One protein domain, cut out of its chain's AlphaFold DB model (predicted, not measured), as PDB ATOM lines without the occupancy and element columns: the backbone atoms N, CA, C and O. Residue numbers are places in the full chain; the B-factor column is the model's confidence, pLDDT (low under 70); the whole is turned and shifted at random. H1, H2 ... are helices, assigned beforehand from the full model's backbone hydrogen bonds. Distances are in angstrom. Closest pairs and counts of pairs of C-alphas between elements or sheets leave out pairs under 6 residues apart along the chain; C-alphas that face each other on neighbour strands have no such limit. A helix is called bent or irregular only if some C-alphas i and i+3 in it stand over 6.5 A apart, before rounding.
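What this domain is: This is residues 104 to 192 of the 192 residues of an uncharacterized protein of Blautia wexlerae (UniProt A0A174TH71). One long helix, H3, runs along most of the longest axis, with H1, H4 and H6 packed on it. H4 crosses H3 steeply between H1 and H6, H6 runs beside H3, and the short H2 and H5 lie farthest from the middle. The printed part has 89 residues with six named helices, H1 to H6 in chain order, and no named strand: all helix. It is compact, with a radius of gyration of the C-alphas of 13.1 A, yet elongated, spanning 44 by 25 by 18 A.

How they stand to each other: Start at H3, residues 131 to 156, whose residues 138 to 149 alone touch H6, residues 184 to 190, at a shallow tilt of 11 degrees, the same way; the closest C-alphas, Ser 142 and Val 186, are 4.6 A apart. With residues 114 to 118 alone, H1, residues 104 to 120, touches H3, closest at the C-alphas of Leu 114 and Cys 144, 6.3 A; the tilt of 33 degrees, opposite ways, is shallow, only just short of steep. The hub is H4, residues 165 to 174: its closest C-alphas are Ile 167 to Ala 148 of H3, 5.1 A, Gly 166 to Leu 115 of H1, 3.9 A, and Cys 174 to Lys 187 of H6, 4.0 A, at steep tilts of 61, 45 and 53 degrees. H5, residues 177 to 181, touches H4 only at the corner, and only just, with 3 pairs of C-alphas within 8 A, closest Ser 179 and Ile 173, 4.8 A. H2, residues 123 to 126, is close to H3 but not clearly touching, Ile 126 and Ile 134 having the closest C-alphas, 6.6 A. H1 and H6 are apart. Every O i to N i+4 pair is within hydrogen-bond range in H3 and H4, 12 of 13 in H1, 1 of 3 in H6 and 0 of 1 in H5, where O i to N i+3 gives 3 of 4 and 1 of 2; H2 is too short for one.

Where its parts are: Find C-alpha 131 at (13.795, 6.083, -22.316); from there H3 runs 36.5 A to C-alpha 156 at (40.162, 11.114, -47.115). H1 begins at C-alpha 104, (28.712, 10.863, -56.452), and is 23.8 A long; H4 is 14.2 A. H5 is irregular, only just: C-alphas 177 and 180 are 6.52 A apart.

The domain as a whole: The C-alphas farthest apart, Thr 130 and Pro 159, are 44.9 A apart. The printed part has no cut and no long link; H3 to H4, 8 residues, is short and the others are tight. Mean pLDDT of the printed part is 91.9, and Leu 192 is the one residue under 70.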
ATOM      1  N   ASP A 104      29.600   9.777 -56.893       91.50
ATOM      2  CA  ASP A 104      28.712  10.863 -56.452       91.50
ATOM      3  C   ASP A 104      27.236  10.438 -56.412       91.50
ATOM      4  O   ASP A 104      26.474  10.940 -55.583       91.50
ATOM      5  N   GLU A 105      26.836   9.488 -57.264       91.31
ATOM      6  CA  GLU A 105      25.481   8.922 -57.292       91.31
ATOM      7  C   GLU A 105      25.106   8.273 -55.953       91.31
ATOM      8  O   GLU A 105      23.959   8.368 -55.518       91.31
ATOM      9  N   ILE A 106      26.083   7.679 -55.267       93.75
ATOM     10  CA  ILE A 106      25.905   7.007 -53.979       93.75
ATOM     11  C   ILE A 106      26.235   7.940 -52.813       93.75
ATOM     12  O   ILE A 106      25.469   8.038 -51.847       93.75
ATOM     13  N   LEU A 107      27.348   8.672 -52.904       94.44
ATOM     14  CA  LEU A 107      27.834   9.523 -51.820       94.44
ATOM     15  C   LEU A 107      26.932  10.731 -51.561       94.44
ATOM     16  O   LEU A 107      26.661  11.030 -50.399       94.44
ATOM     17  N   MET A 108      26.435  11.414 -52.597       95.31
ATOM     18  CA  MET A 108      25.647  12.640 -52.405       95.31
ATOM     19  C   MET A 108      24.308  12.375 -51.696       95.31
ATOM     20  O   MET A 108      23.977  13.107 -50.753       95.31
ATOM     21  N   PRO A 109      23.521  11.340 -52.060       96.56
ATOM     22  CA  PRO A 109      22.319  11.000 -51.307       96.56
ATOM     23  C   PRO A 109      22.620  10.553 -49.872       96.56
ATOM     24  O   PRO A 109      21.925  10.984 -48.947       96.56
ATOM     25  N   LEU A 110      23.652   9.730 -49.662       97.19
ATOM     26  CA  LEU A 110      24.037   9.279 -48.323       97.19
ATOM     27  C   LEU A 110      24.458  10.444 -47.425       97.19
ATOM     28  O   LEU A 110      23.970  10.546 -46.300       97.19
ATOM     29  N   ASP A 111      25.287  11.361 -47.925       97.88
ATOM     30  CA  ASP A 111      25.707  12.555 -47.187       97.88
ATOM     31  C   ASP A 111      24.509  13.413 -46.778       97.88
ATOM     32  O   ASP A 111      24.360  13.801 -45.615       97.88
ATOM     33  N   LYS A 112      23.578  13.634 -47.711       97.88
ATOM     34  CA  LYS A 112      22.344  14.359 -47.421       97.88
ATOM     35  C   LYS A 112      21.502  13.645 -46.359       97.88
ATOM     36  O   LYS A 112      20.931  14.304 -45.490       97.88
ATOM     37  N   ALA A 113      21.412  12.313 -46.404       98.06
ATOM     38  CA  ALA A 113      20.674  11.534 -45.404       98.06
ATOM     39  C   ALA A 113      21.301  11.640 -44.016       98.06
ATOM     40  O   ALA A 113      20.589  11.818 -43.026       98.06
ATOM     41  N   LEU A 114      22.631  11.567 -43.954       98.44
ATOM     42  CA  LEU A 114      23.398  11.721 -42.729       98.44
ATOM     43  C   LEU A 114      23.170  13.101 -42.112       98.44
ATOM     44  O   LEU A 114      22.951  13.184 -40.901       98.44
ATOM     45  N   LEU A 115      23.173  14.159 -42.928       98.12
ATOM     46  CA  LEU A 115      22.895  15.521 -42.477       98.12
ATOM     47  C   LEU A 115      21.480  15.651 -41.894       98.12
ATOM     48  O   LEU A 115      21.317  16.096 -40.758       98.12
ATOM     49  N   GLU A 116      20.463  15.199 -42.627       96.38
ATOM     50  CA  GLU A 116      19.065  15.248 -42.175       96.38
ATOM     51  C   GLU A 116      18.843  14.403 -40.912       96.38
ATOM     52  O   GLU A 116      18.175  14.836 -39.971       96.38
ATOM     53  N   CYS A 117      19.452  13.215 -40.834       97.00
ATOM     54  CA  CYS A 117      19.397  12.382 -39.635       97.00
ATOM     55  C   CYS A 117      20.023  13.092 -38.435       97.00
ATOM     56  O   CYS A 117      19.436  13.065 -37.351       97.00
ATOM     57  N   ALA A 118      21.174  13.751 -38.605       96.56
ATOM     58  CA  ALA A 118      21.827  14.501 -37.535       96.56
ATOM     59  C   ALA A 118      20.912  15.597 -36.966       96.56
ATOM     60  O   ALA A 118      20.846  15.760 -35.745       96.56
ATOM     61  N   GLU A 119      20.188  16.304 -37.837       93.88
ATOM     62  CA  GLU A 119      19.268  17.385 -37.480       93.88
ATOM     63  C   GLU A 119      17.976  16.885 -36.830       93.88
ATOM     64  O   GLU A 119      17.509  17.483 -35.858       93.88
ATOM     65  N   HIS A 120      17.367  15.816 -37.344       92.19
ATOM     66  CA  HIS A 120      16.107  15.284 -36.814       92.19
ATOM     67  C   HIS A 120      16.273  14.575 -35.474       92.19
ATOM     68  O   HIS A 120      15.365  14.616 -34.649       92.19
ATOM     69  N   THR A 121      17.437  13.977 -35.234       93.06
ATOM     70  CA  THR A 121      17.711  13.203 -34.016       93.06
ATOM     71  C   THR A 121      18.550  13.966 -32.989       93.06
ATOM     72  O   THR A 121      19.060  13.361 -32.051       93.06
ATOM     73  N   ALA A 122      18.734  15.278 -33.167       89.69
ATOM     74  CA  ALA A 122      19.496  16.113 -32.241       89.69
ATOM     75  C   ALA A 122      18.957  15.998 -30.805       89.69
ATOM     76  O   ALA A 122      17.742  15.953 -30.599       89.69
ATOM     77  N   TYR A 123      19.859  15.979 -29.819       80.31
ATOM     78  CA  TYR A 123      19.515  15.742 -28.415       80.31
ATOM     79  C   TYR A 123      18.404  16.673 -27.919       80.31
ATOM     80  O   TYR A 123      17.465  16.228 -27.266       80.31
ATOM     81  N   GLU A 124      18.450  17.953 -28.291       82.81
ATOM     82  CA  GLU A 124      17.458  18.964 -27.925       82.81
ATOM     83  C   GLU A 124      16.031  18.600 -28.345       82.81
ATOM     84  O   GLU A 124      15.092  19.017 -27.673       82.81
ATOM     85  N   LYS A 125      15.865  17.807 -29.409       82.94
ATOM     86  CA  LYS A 125      14.561  17.384 -29.937       82.94
ATOM     87  C   LYS A 125      14.000  16.136 -29.259       82.94
ATOM     88  O   LYS A 125      12.830  15.835 -29.459       82.94
ATOM     89  N   ILE A 126      14.805  15.416 -28.476       81.31
ATOM     90  CA  ILE A 126      14.414  14.132 -27.864       81.31
ATOM     91  C   ILE A 126      14.432  14.150 -26.331       81.31
ATOM     92  O   ILE A 126      14.259  13.111 -25.699       81.31
ATOM     93  N   LYS A 127      14.638  15.318 -25.709       74.06
ATOM     94  CA  LYS A 127      14.691  15.466 -24.240       74.06
ATOM     95  C   LYS A 127      13.398  15.051 -23.537       74.06
ATOM     96  O   LYS A 127      13.448  14.649 -22.381       74.06
ATOM     97  N   GLU A 128      12.269  15.164 -24.228       82.94
ATOM     98  CA  GLU A 128      10.936  14.838 -23.706       82.94
ATOM     99  C   GLU A 128      10.461  13.436 -24.125       82.94
ATOM    100  O   GLU A 128       9.344  13.035 -23.804       82.94
ATOM    101  N   CYS A 129      11.300  12.674 -24.835       88.50
ATOM    102  CA  CYS A 129      10.988  11.311 -25.250       88.50
ATOM    103  C   CYS A 129      11.108  10.311 -24.092       88.50
ATOM    104  O   CYS A 129      11.795  10.528 -23.093       88.50
ATOM    105  N   THR A 130      10.476   9.153 -24.261       92.25
ATOM    106  CA  THR A 130      10.634   8.012 -23.356       92.25
ATOM    107  C   THR A 130      12.056   7.448 -23.411       92.25
ATOM    108  O   THR A 130      12.752   7.551 -24.422       92.25
ATOM    109  N   GLU A 131      12.483   6.751 -22.355       91.44
ATOM    110  CA  GLU A 131      13.795   6.083 -22.316       91.44
ATOM    111  C   GLU A 131      14.005   5.131 -23.510       91.44
ATOM    112  O   GLU A 131      15.087   5.073 -24.099       91.44
ATOM    113  N   LYS A 132      12.949   4.416 -23.920       92.44
ATOM    114  CA  LYS A 132      12.980   3.507 -25.074       92.44
ATOM    115  C   LYS A 132      13.258   4.255 -26.382       92.44
ATOM    116  O   LYS A 132      14.046   3.778 -27.201       92.44
ATOM    117  N   GLU A 133      12.629   5.407 -26.579       91.81
ATOM    118  CA  GLU A 133      12.820   6.259 -27.759       91.81
ATOM    119  C   GLU A 133      14.202   6.914 -27.758       91.81
ATOM    120  O   GLU A 133      14.871   6.922 -28.793       91.81
ATOM    121  N   ILE A 134      14.678   7.375 -26.595       92.69
ATOM    122  CA  ILE A 134      16.038   7.902 -26.430       92.69
ATOM    123  C   ILE A 134      17.058   6.825 -26.804       92.69
ATOM    124  O   ILE A 134      17.922   7.063 -27.647       92.69
ATOM    125  N   LYS A 135      16.920   5.604 -26.270       93.88
ATOM    126  CA  LYS A 135      17.805   4.478 -26.599       93.88
ATOM    127  C   LYS A 135      17.776   4.134 -28.089       93.88
ATOM    128  O   LYS A 135      18.826   3.920 -28.693       93.88
ATOM    129  N   SER A 136      16.590   4.088 -28.696       93.75
ATOM    130  CA  SER A 136      16.447   3.861 -30.140       93.75
ATOM    131  C   SER A 136      17.144   4.955 -30.954       93.75
ATOM    132  O   SER A 136      17.802   4.664 -31.953       93.75
ATOM    133  N   THR A 137      17.048   6.203 -30.500       95.12
ATOM    134  CA  THR A 137      17.690   7.344 -31.153       95.12
ATOM    135  C   THR A 137      19.209   7.286 -31.020       95.12
ATOM    136  O   THR A 137      19.899   7.442 -32.021       95.12
ATOM    137  N   ILE A 138      19.747   6.975 -29.837       95.69
ATOM    138  CA  ILE A 138      21.192   6.778 -29.618       95.69
ATOM    139  C   ILE A 138      21.738   5.680 -30.536       95.69
ATOM    140  O   ILE A 138      22.791   5.853 -31.150       95.69
ATOM    141  N   ASN A 139      21.010   4.570 -30.680       96.81
ATOM    142  CA  ASN A 139      21.394   3.469 -31.562       96.81
ATOM    143  C   ASN A 139      21.441   3.891 -33.037       96.81
ATOM    144  O   ASN A 139      22.403   3.571 -33.736       96.81
ATOM    145  N   LEU A 140      20.433   4.635 -33.504       97.69
ATOM    146  CA  LEU A 140      20.418   5.193 -34.855       97.69
ATOM    147  C   LEU A 140      21.566   6.192 -35.059       97.69
ATOM    148  O   LEU A 140      22.320   6.058 -36.016       97.69
ATOM    149  N   ARG A 141      21.750   7.147 -34.138       97.50
ATOM    150  CA  ARG A 141      22.837   8.138 -34.204       97.50
ATOM    151  C   ARG A 141      24.213   7.476 -34.210       97.50
ATOM    152  O   ARG A 141      25.083   7.908 -34.953       97.50
ATOM    153  N   SER A 142      24.397   6.406 -33.438       97.62
ATOM    154  CA  SER A 142      25.644   5.634 -33.427       97.62
ATOM    155  C   SER A 142      25.896   4.947 -34.772       97.62
ATOM    156  O   SER A 142      27.021   4.972 -35.263       97.62
ATOM    157  N   ALA A 143      24.858   4.386 -35.406       98.19
ATOM    158  CA  ALA A 143      24.971   3.818 -36.750       98.19
ATOM    159  C   ALA A 143      25.338   4.892 -37.790       98.19
ATOM    160  O   ALA A 143      26.262   4.682 -38.574       98.19
ATOM    161  N   CYS A 144      24.695   6.065 -37.749       98.50
ATOM    162  CA  CYS A 144      25.033   7.189 -38.625       98.50
ATOM    163  C   CYS A 144      26.480   7.661 -38.425       98.50
ATOM    164  O   CYS A 144      27.218   7.782 -39.398       98.50
ATOM    165  N   ALA A 145      26.901   7.883 -37.176       98.25
ATOM    166  CA  ALA A 145      28.251   8.337 -36.845       98.25
ATOM    167  C   ALA A 145      29.324   7.351 -37.324       98.25
ATOM    168  O   ALA A 145      30.310   7.761 -37.934       98.25
ATOM    169  N   ARG A 146      29.109   6.049 -37.102       97.56
ATOM    170  CA  ARG A 146      30.028   4.996 -37.544       97.56
ATOM    171  C   ARG A 146      30.107   4.909 -39.071       97.56
ATOM    172  O   ARG A 146      31.200   4.812 -39.617       97.56
ATOM    173  N   THR A 147      28.963   5.016 -39.750       98.06
ATOM    174  CA  THR A 147      28.896   5.038 -41.222       98.06
ATOM    175  C   THR A 147      29.641   6.246 -41.786       98.06
ATOM    176  O   THR A 147      30.479   6.098 -42.670       98.06
ATOM    177  N   ALA A 148      29.383   7.438 -41.243       98.06
ATOM    178  CA  ALA A 148      30.048   8.670 -41.651       98.06
ATOM    179  C   ALA A 148      31.569   8.594 -41.446       98.06
ATOM    180  O   ALA A 148      32.314   8.970 -42.347       98.06
ATOM    181  N   PHE A 149      32.029   8.052 -40.314       97.44
ATOM    182  CA  PHE A 149      33.452   7.823 -40.055       97.44
ATOM    183  C   PHE A 149      34.083   6.892 -41.093       97.44
ATOM    184  O   PHE A 149      35.142   7.195 -41.644       97.44
ATOM    185  N   GLN A 150      33.429   5.766 -41.385       96.75
ATOM    186  CA  GLN A 150      33.952   4.800 -42.342       96.75
ATOM    187  C   GLN A 150      34.033   5.390 -43.756       96.75
ATOM    188  O   GLN A 150      35.024   5.160 -44.447       96.75
ATOM    189  N   ILE A 151      33.041   6.183 -44.173       95.62
ATOM    190  CA  ILE A 151      33.080   6.871 -45.469       95.62
ATOM    191  C   ILE A 151      34.189   7.937 -45.487       95.62
ATOM    192  O   ILE A 151      34.957   7.946 -46.447       95.62
ATOM    193  N   ASP A 152      34.334   8.765 -44.437       95.06
ATOM    194  CA  ASP A 152      35.432   9.753 -44.295       95.06
ATOM    195  C   ASP A 152      36.789   9.072 -44.497       95.06
ATOM    196  O   ASP A 152      37.607   9.509 -45.305       95.06
ATOM    197  N   LYS A 153      37.001   7.927 -43.838       93.38
ATOM    198  CA  LYS A 153      38.219   7.130 -43.991       93.38
ATOM    199  C   LYS A 153      38.439   6.688 -45.440       93.38
ATOM    200  O   LYS A 153      39.534   6.870 -45.956       93.38
ATOM    201  N   CYS A 154      37.412   6.164 -46.108       92.25
ATOM    202  CA  CYS A 154      37.524   5.679 -47.485       92.25
ATOM    203  C   CYS A 154      37.795   6.783 -48.524       92.25
ATOM    204  O   CYS A 154      38.341   6.492 -49.590       92.25
ATOM    205  N   ILE A 155      37.394   8.033 -48.262       91.00
ATOM    206  CA  ILE A 155      37.571   9.139 -49.219       91.00
ATOM    207  C   ILE A 155      38.733  10.072 -48.866       91.00
ATOM    208  O   ILE A 155      39.291  10.676 -49.773       91.00
ATOM    209  N   SER A 156      39.133  10.171 -47.594       85.06
ATOM    210  CA  SER A 156      40.162  11.114 -47.115       85.06
ATOM    211  C   SER A 156      41.555  10.910 -47.718       85.06
ATOM    212  O   SER A 156      42.362  11.835 -47.727       85.06
ATOM    213  N   GLU A 157      41.837   9.725 -48.263       76.38
ATOM    214  CA  GLU A 157      43.094   9.426 -48.957       76.38
ATOM    215  C   GLU A 157      43.117   9.950 -50.409       76.38
ATOM    216  O   GLU A 157      44.156   9.902 -51.072       76.38
ATOM    217  N   LYS A 158      41.989  10.466 -50.924       79.62
ATOM    218  CA  LYS A 158      41.858  10.966 -52.300       79.62
ATOM    219  C   LYS A 158      42.158  12.477 -52.364       79.62
ATOM    220  O   LYS A 158      41.519  13.241 -51.644       79.62
ATOM    221  N   PRO A 159      43.056  12.939 -53.259       72.75
ATOM    222  CA  PRO A 159      43.397  14.363 -53.401       72.75
ATOM    223  C   PRO A 159      42.199  15.270 -53.722       72.75
ATOM    224  O   PRO A 159      42.150  16.402 -53.252       72.75
ATOM    225  N   ASP A 160      41.230  14.743 -54.476       80.50
ATOM    226  CA  ASP A 160      40.030  15.453 -54.936       80.50
ATOM    227  C   ASP A 160      38.765  14.974 -54.198       80.50
ATOM    228  O   ASP A 160      37.685  14.878 -54.781       80.50
ATOM    229  N   ALA A 161      38.898  14.591 -52.921       79.69
ATOM    230  CA  ALA A 161      37.766  14.122 -52.129       79.69
ATOM    231  C   ALA A 161      36.648  15.187 -52.070       79.69
ATOM    232  O   ALA A 161      36.927  16.359 -51.791       79.69
ATOM    233  N   PRO A 162      35.378  14.807 -52.307       84.06
ATOM    234  CA  PRO A 162      34.272  15.748 -52.238       84.06
ATOM    235  C   PRO A 162      34.080  16.264 -50.809       84.06
ATOM    236  O   PRO A 162      34.250  15.536 -49.830       84.06
ATOM    237  N   VAL A 163      33.656  17.522 -50.690       87.12
ATOM    238  CA  VAL A 163      33.256  18.101 -49.401       87.12
ATOM    239  C   VAL A 163      31.846  17.616 -49.062       87.12
ATOM    240  O   VAL A 163      30.866  18.058 -49.665       87.12
ATOM    241  N   LEU A 164      31.755  16.704 -48.094       95.12
ATOM    242  CA  LEU A 164      30.521  16.038 -47.673       95.12
ATOM    243  C   LEU A 164      30.045  16.600 -46.325       95.12
ATOM    244  O   LEU A 164      30.605  16.316 -45.265       95.12
ATOM    245  N   LYS A 165      29.010  17.447 -46.373       96.88
ATOM    246  CA  LYS A 165      28.557  18.263 -45.231       96.88
ATOM    247  C   LYS A 165      27.950  17.427 -44.112       96.88
ATOM    248  O   LYS A 165      28.094  17.771 -42.940       96.88
ATOM    249  N   GLY A 166      27.234  16.363 -44.454       97.56
ATOM    250  CA  GLY A 166      26.709  15.398 -43.494       97.56
ATOM    251  C   GLY A 166      27.830  14.676 -42.756       97.56
ATOM    252  O   GLY A 166      27.785  14.583 -41.530       97.56
ATOM    253  N   ILE A 167      28.872  14.240 -43.464       96.94
ATOM    254  CA  ILE A 167      30.058  13.625 -42.848       96.94
ATOM    255  C   ILE A 167      30.764  14.608 -41.909       96.94
ATOM    256  O   ILE A 167      30.992  14.281 -40.743       96.94
ATOM    257  N   GLU A 168      31.038  15.834 -42.365       96.31
ATOM    258  CA  GLU A 168      31.622  16.891 -41.527       96.31
ATOM    259  C   GLU A 168      30.771  17.165 -40.281       96.31
ATOM    260  O   GLU A 168      31.294  17.317 -39.174       96.31
ATOM    261  N   LYS A 169      29.441  17.168 -40.430       97.62
ATOM    262  CA  LYS A 169      28.515  17.345 -39.312       97.62
ATOM    263  C   LYS A 169      28.661  16.234 -38.274       97.62
ATOM    264  O   LYS A 169      28.685  16.538 -37.082       97.62
ATOM    265  N   TRP A 170      28.771  14.973 -38.692       97.56
ATOM    266  CA  TRP A 170      28.971  13.847 -37.774       97.56
ATOM    267  C   TRP A 170      30.346  13.864 -37.106       97.56
ATOM    268  O   TRP A 170      30.438  13.568 -35.913       97.56
ATOM    269  N   LYS A 171      31.384  14.313 -37.816       96.31
ATOM    270  CA  LYS A 171      32.712  14.571 -37.245       96.31
ATOM    271  C   LYS A 171      32.648  15.637 -36.146       96.31
ATOM    272  O   LYS A 171      33.128  15.408 -35.037       96.31
ATOM    273  N   GLU A 172      31.959  16.754 -36.393       96.12
ATOM    274  CA  GLU A 172      31.738  17.805 -35.390       96.12
ATOM    275  C   GLU A 172      30.913  17.327 -34.183       96.12
ATOM    276  O   GLU A 172      31.199  17.713 -33.047       96.12
ATOM    277  N   ILE A 173      29.905  16.478 -34.413       95.94
ATOM    278  CA  ILE A 173      29.098  15.835 -33.362       95.94
ATOM    279  C   ILE A 173      29.954  14.911 -32.498       95.94
ATOM    280  O   ILE A 173      29.800  14.902 -31.282       95.94
ATOM    281  N   CYS A 174      30.858  14.136 -33.094       96.31
ATOM    282  CA  CYS A 174      31.601  13.129 -32.345       96.31
ATOM    283  C   CYS A 174      32.816  13.715 -31.619       96.31
ATOM    284  O   CYS A 174      33.008  13.441 -30.431       96.31
ATOM    285  N   ILE A 175      33.611  14.539 -32.304       95.12
ATOM    286  CA  ILE A 175      34.917  15.020 -31.815       95.12
ATOM    287  C   ILE A 175      35.097  16.541 -31.882       95.12
ATOM    288  O   ILE A 175      36.083  17.055 -31.356       95.12
ATOM    289  N   GLY A 176      34.170  17.264 -32.508       91.75
ATOM    290  CA  GLY A 176      34.214  18.723 -32.608       91.75
ATOM    291  C   GLY A 176      33.445  19.431 -31.496       91.75
ATOM    292  O   GLY A 176      33.244  18.912 -30.395       91.75
ATOM    293  N   ARG A 177      32.989  20.656 -31.780       89.62
ATOM    294  CA  ARG A 177      32.354  21.517 -30.761       89.62
ATOM    295  C   ARG A 177      31.010  20.977 -30.279       89.62
ATOM    296  O   ARG A 177      30.632  21.211 -29.131       89.62
ATOM    297  N   LEU A 178      30.292  20.265 -31.147       88.69
ATOM    298  CA  LEU A 178      28.967  19.716 -30.846       88.69
ATOM    299  C   LEU A 178      29.039  18.495 -29.908       88.69
ATOM    300  O   LEU A 178      28.051  18.180 -29.251       88.69
ATOM    301  N   SER A 179      30.220  17.882 -29.754       88.00
ATOM    302  CA  SER A 179      30.476  16.723 -28.880       88.00
ATOM    303  C   SER A 179      30.197  16.960 -27.392       88.00
ATOM    304  O   SER A 179      30.019  16.010 -26.624       88.00
ATOM    305  N   ASN A 180      30.136  18.215 -26.945       86.75
ATOM    306  CA  ASN A 180      29.806  18.535 -25.554       86.75
ATOM    307  C   ASN A 180      28.340  18.243 -25.198       86.75
ATOM    308  O   ASN A 180      28.040  18.020 -24.029       86.75
ATOM    309  N   ASN A 181      27.453  18.205 -26.197       84.75
ATOM    310  CA  ASN A 181      26.015  17.992 -26.020       84.75
ATOM    311  C   ASN A 181      25.560  16.609 -26.517       84.75
ATOM    312  O   ASN A 181      24.367  16.391 -26.712       84.75
ATOM    313  N   GLU A 182      26.500  15.692 -26.755       92.00
ATOM    314  CA  GLU A 182      26.236  14.391 -27.369       92.00
ATOM    315  C   GLU A 182      26.489  13.225 -26.401       92.00
ATOM    316  O   GLU A 182      27.356  13.285 -25.521       92.00
ATOM    317  N   PHE A 183      25.747  12.134 -26.596       92.25
ATOM    318  CA  PHE A 183      25.911  10.891 -25.854       92.25
ATOM    319  C   PHE A 183      27.278  10.247 -26.107       92.25
ATOM    320  O   PHE A 183      27.806  10.233 -27.222       92.25
ATOM    321  N   VAL A 184      27.853   9.659 -25.058       93.00
ATOM    322  CA  VAL A 184      29.186   9.036 -25.104       93.00
ATOM    323  C   VAL A 184      29.236   7.894 -26.122       93.00
ATOM    324  O   VAL A 184      30.244   7.722 -26.805       93.00
ATOM    325  N   GLU A 185      28.146   7.145 -26.252       94.62
ATOM    326  CA  GLU A 185      27.959   6.050 -27.201       94.62
ATOM    327  C   GLU A 185      28.146   6.510 -28.651       94.62
ATOM    328  O   GLU A 185      28.816   5.827 -29.426       94.62
ATOM    329  N   VAL A 186      27.619   7.689 -28.992       95.75
ATOM    330  CA  VAL A 186      27.730   8.283 -30.331       95.75
ATOM    331  C   VAL A 186      29.133   8.854 -30.536       95.75
ATOM    332  O   VAL A 186      29.782   8.567 -31.536       95.75
ATOM    333  N   LYS A 187      29.655   9.593 -29.551       94.94
ATOM    334  CA  LYS A 187      30.984  10.225 -29.629       94.94
ATOM    335  C   LYS A 187      32.112   9.235 -29.894       94.94
ATOM    336  O   LYS A 187      33.030   9.519 -30.656       94.94
ATOM    337  N   ARG A 188      32.044   8.060 -29.260       94.12
ATOM    338  CA  ARG A 188      33.074   7.019 -29.380       94.12
ATOM    339  C   ARG A 188      33.193   6.429 -30.784       94.12
ATOM    340  O   ARG A 188      34.222   5.831 -31.062       94.12
ATOM    341  N   GLN A 189      32.209   6.622 -31.665       95.44
ATOM    342  CA  GLN A 189      32.257   6.067 -33.023       95.44
ATOM    343  C   GLN A 189      33.362   6.682 -33.901       95.44
ATOM    344  O   GLN A 189      33.726   6.076 -34.898       95.44
ATOM    345  N   TRP A 190      33.913   7.842 -33.521       92.31
ATOM    346  CA  TRP A 190      34.985   8.540 -34.254       92.31
ATOM    347  C   TRP A 190      36.331   8.559 -33.508       92.31
ATOM    348  O   TRP A 190      37.264   9.250 -33.908       92.31
ATOM    349  N   LEU A 191      36.428   7.860 -32.375       78.25
ATOM    350  CA  LEU A 191      37.629   7.810 -31.528       78.25
ATOM    351  C   LEU A 191      38.382   6.472 -31.646       78.25
ATOM    352  O   LEU A 191      39.233   6.187 -30.803       78.25
ATOM    353  N   LEU A 192      38.033   5.647 -32.641       58.66
ATOM    354  CA  LEU A 192      38.550   4.292 -32.858       58.66
ATOM    355  C   LEU A 192      39.511   4.227 -34.047       58.66
ATOM    356  O   LEU A 192      39.190   4.823 -35.099       58.66
TER     357      LEU A 192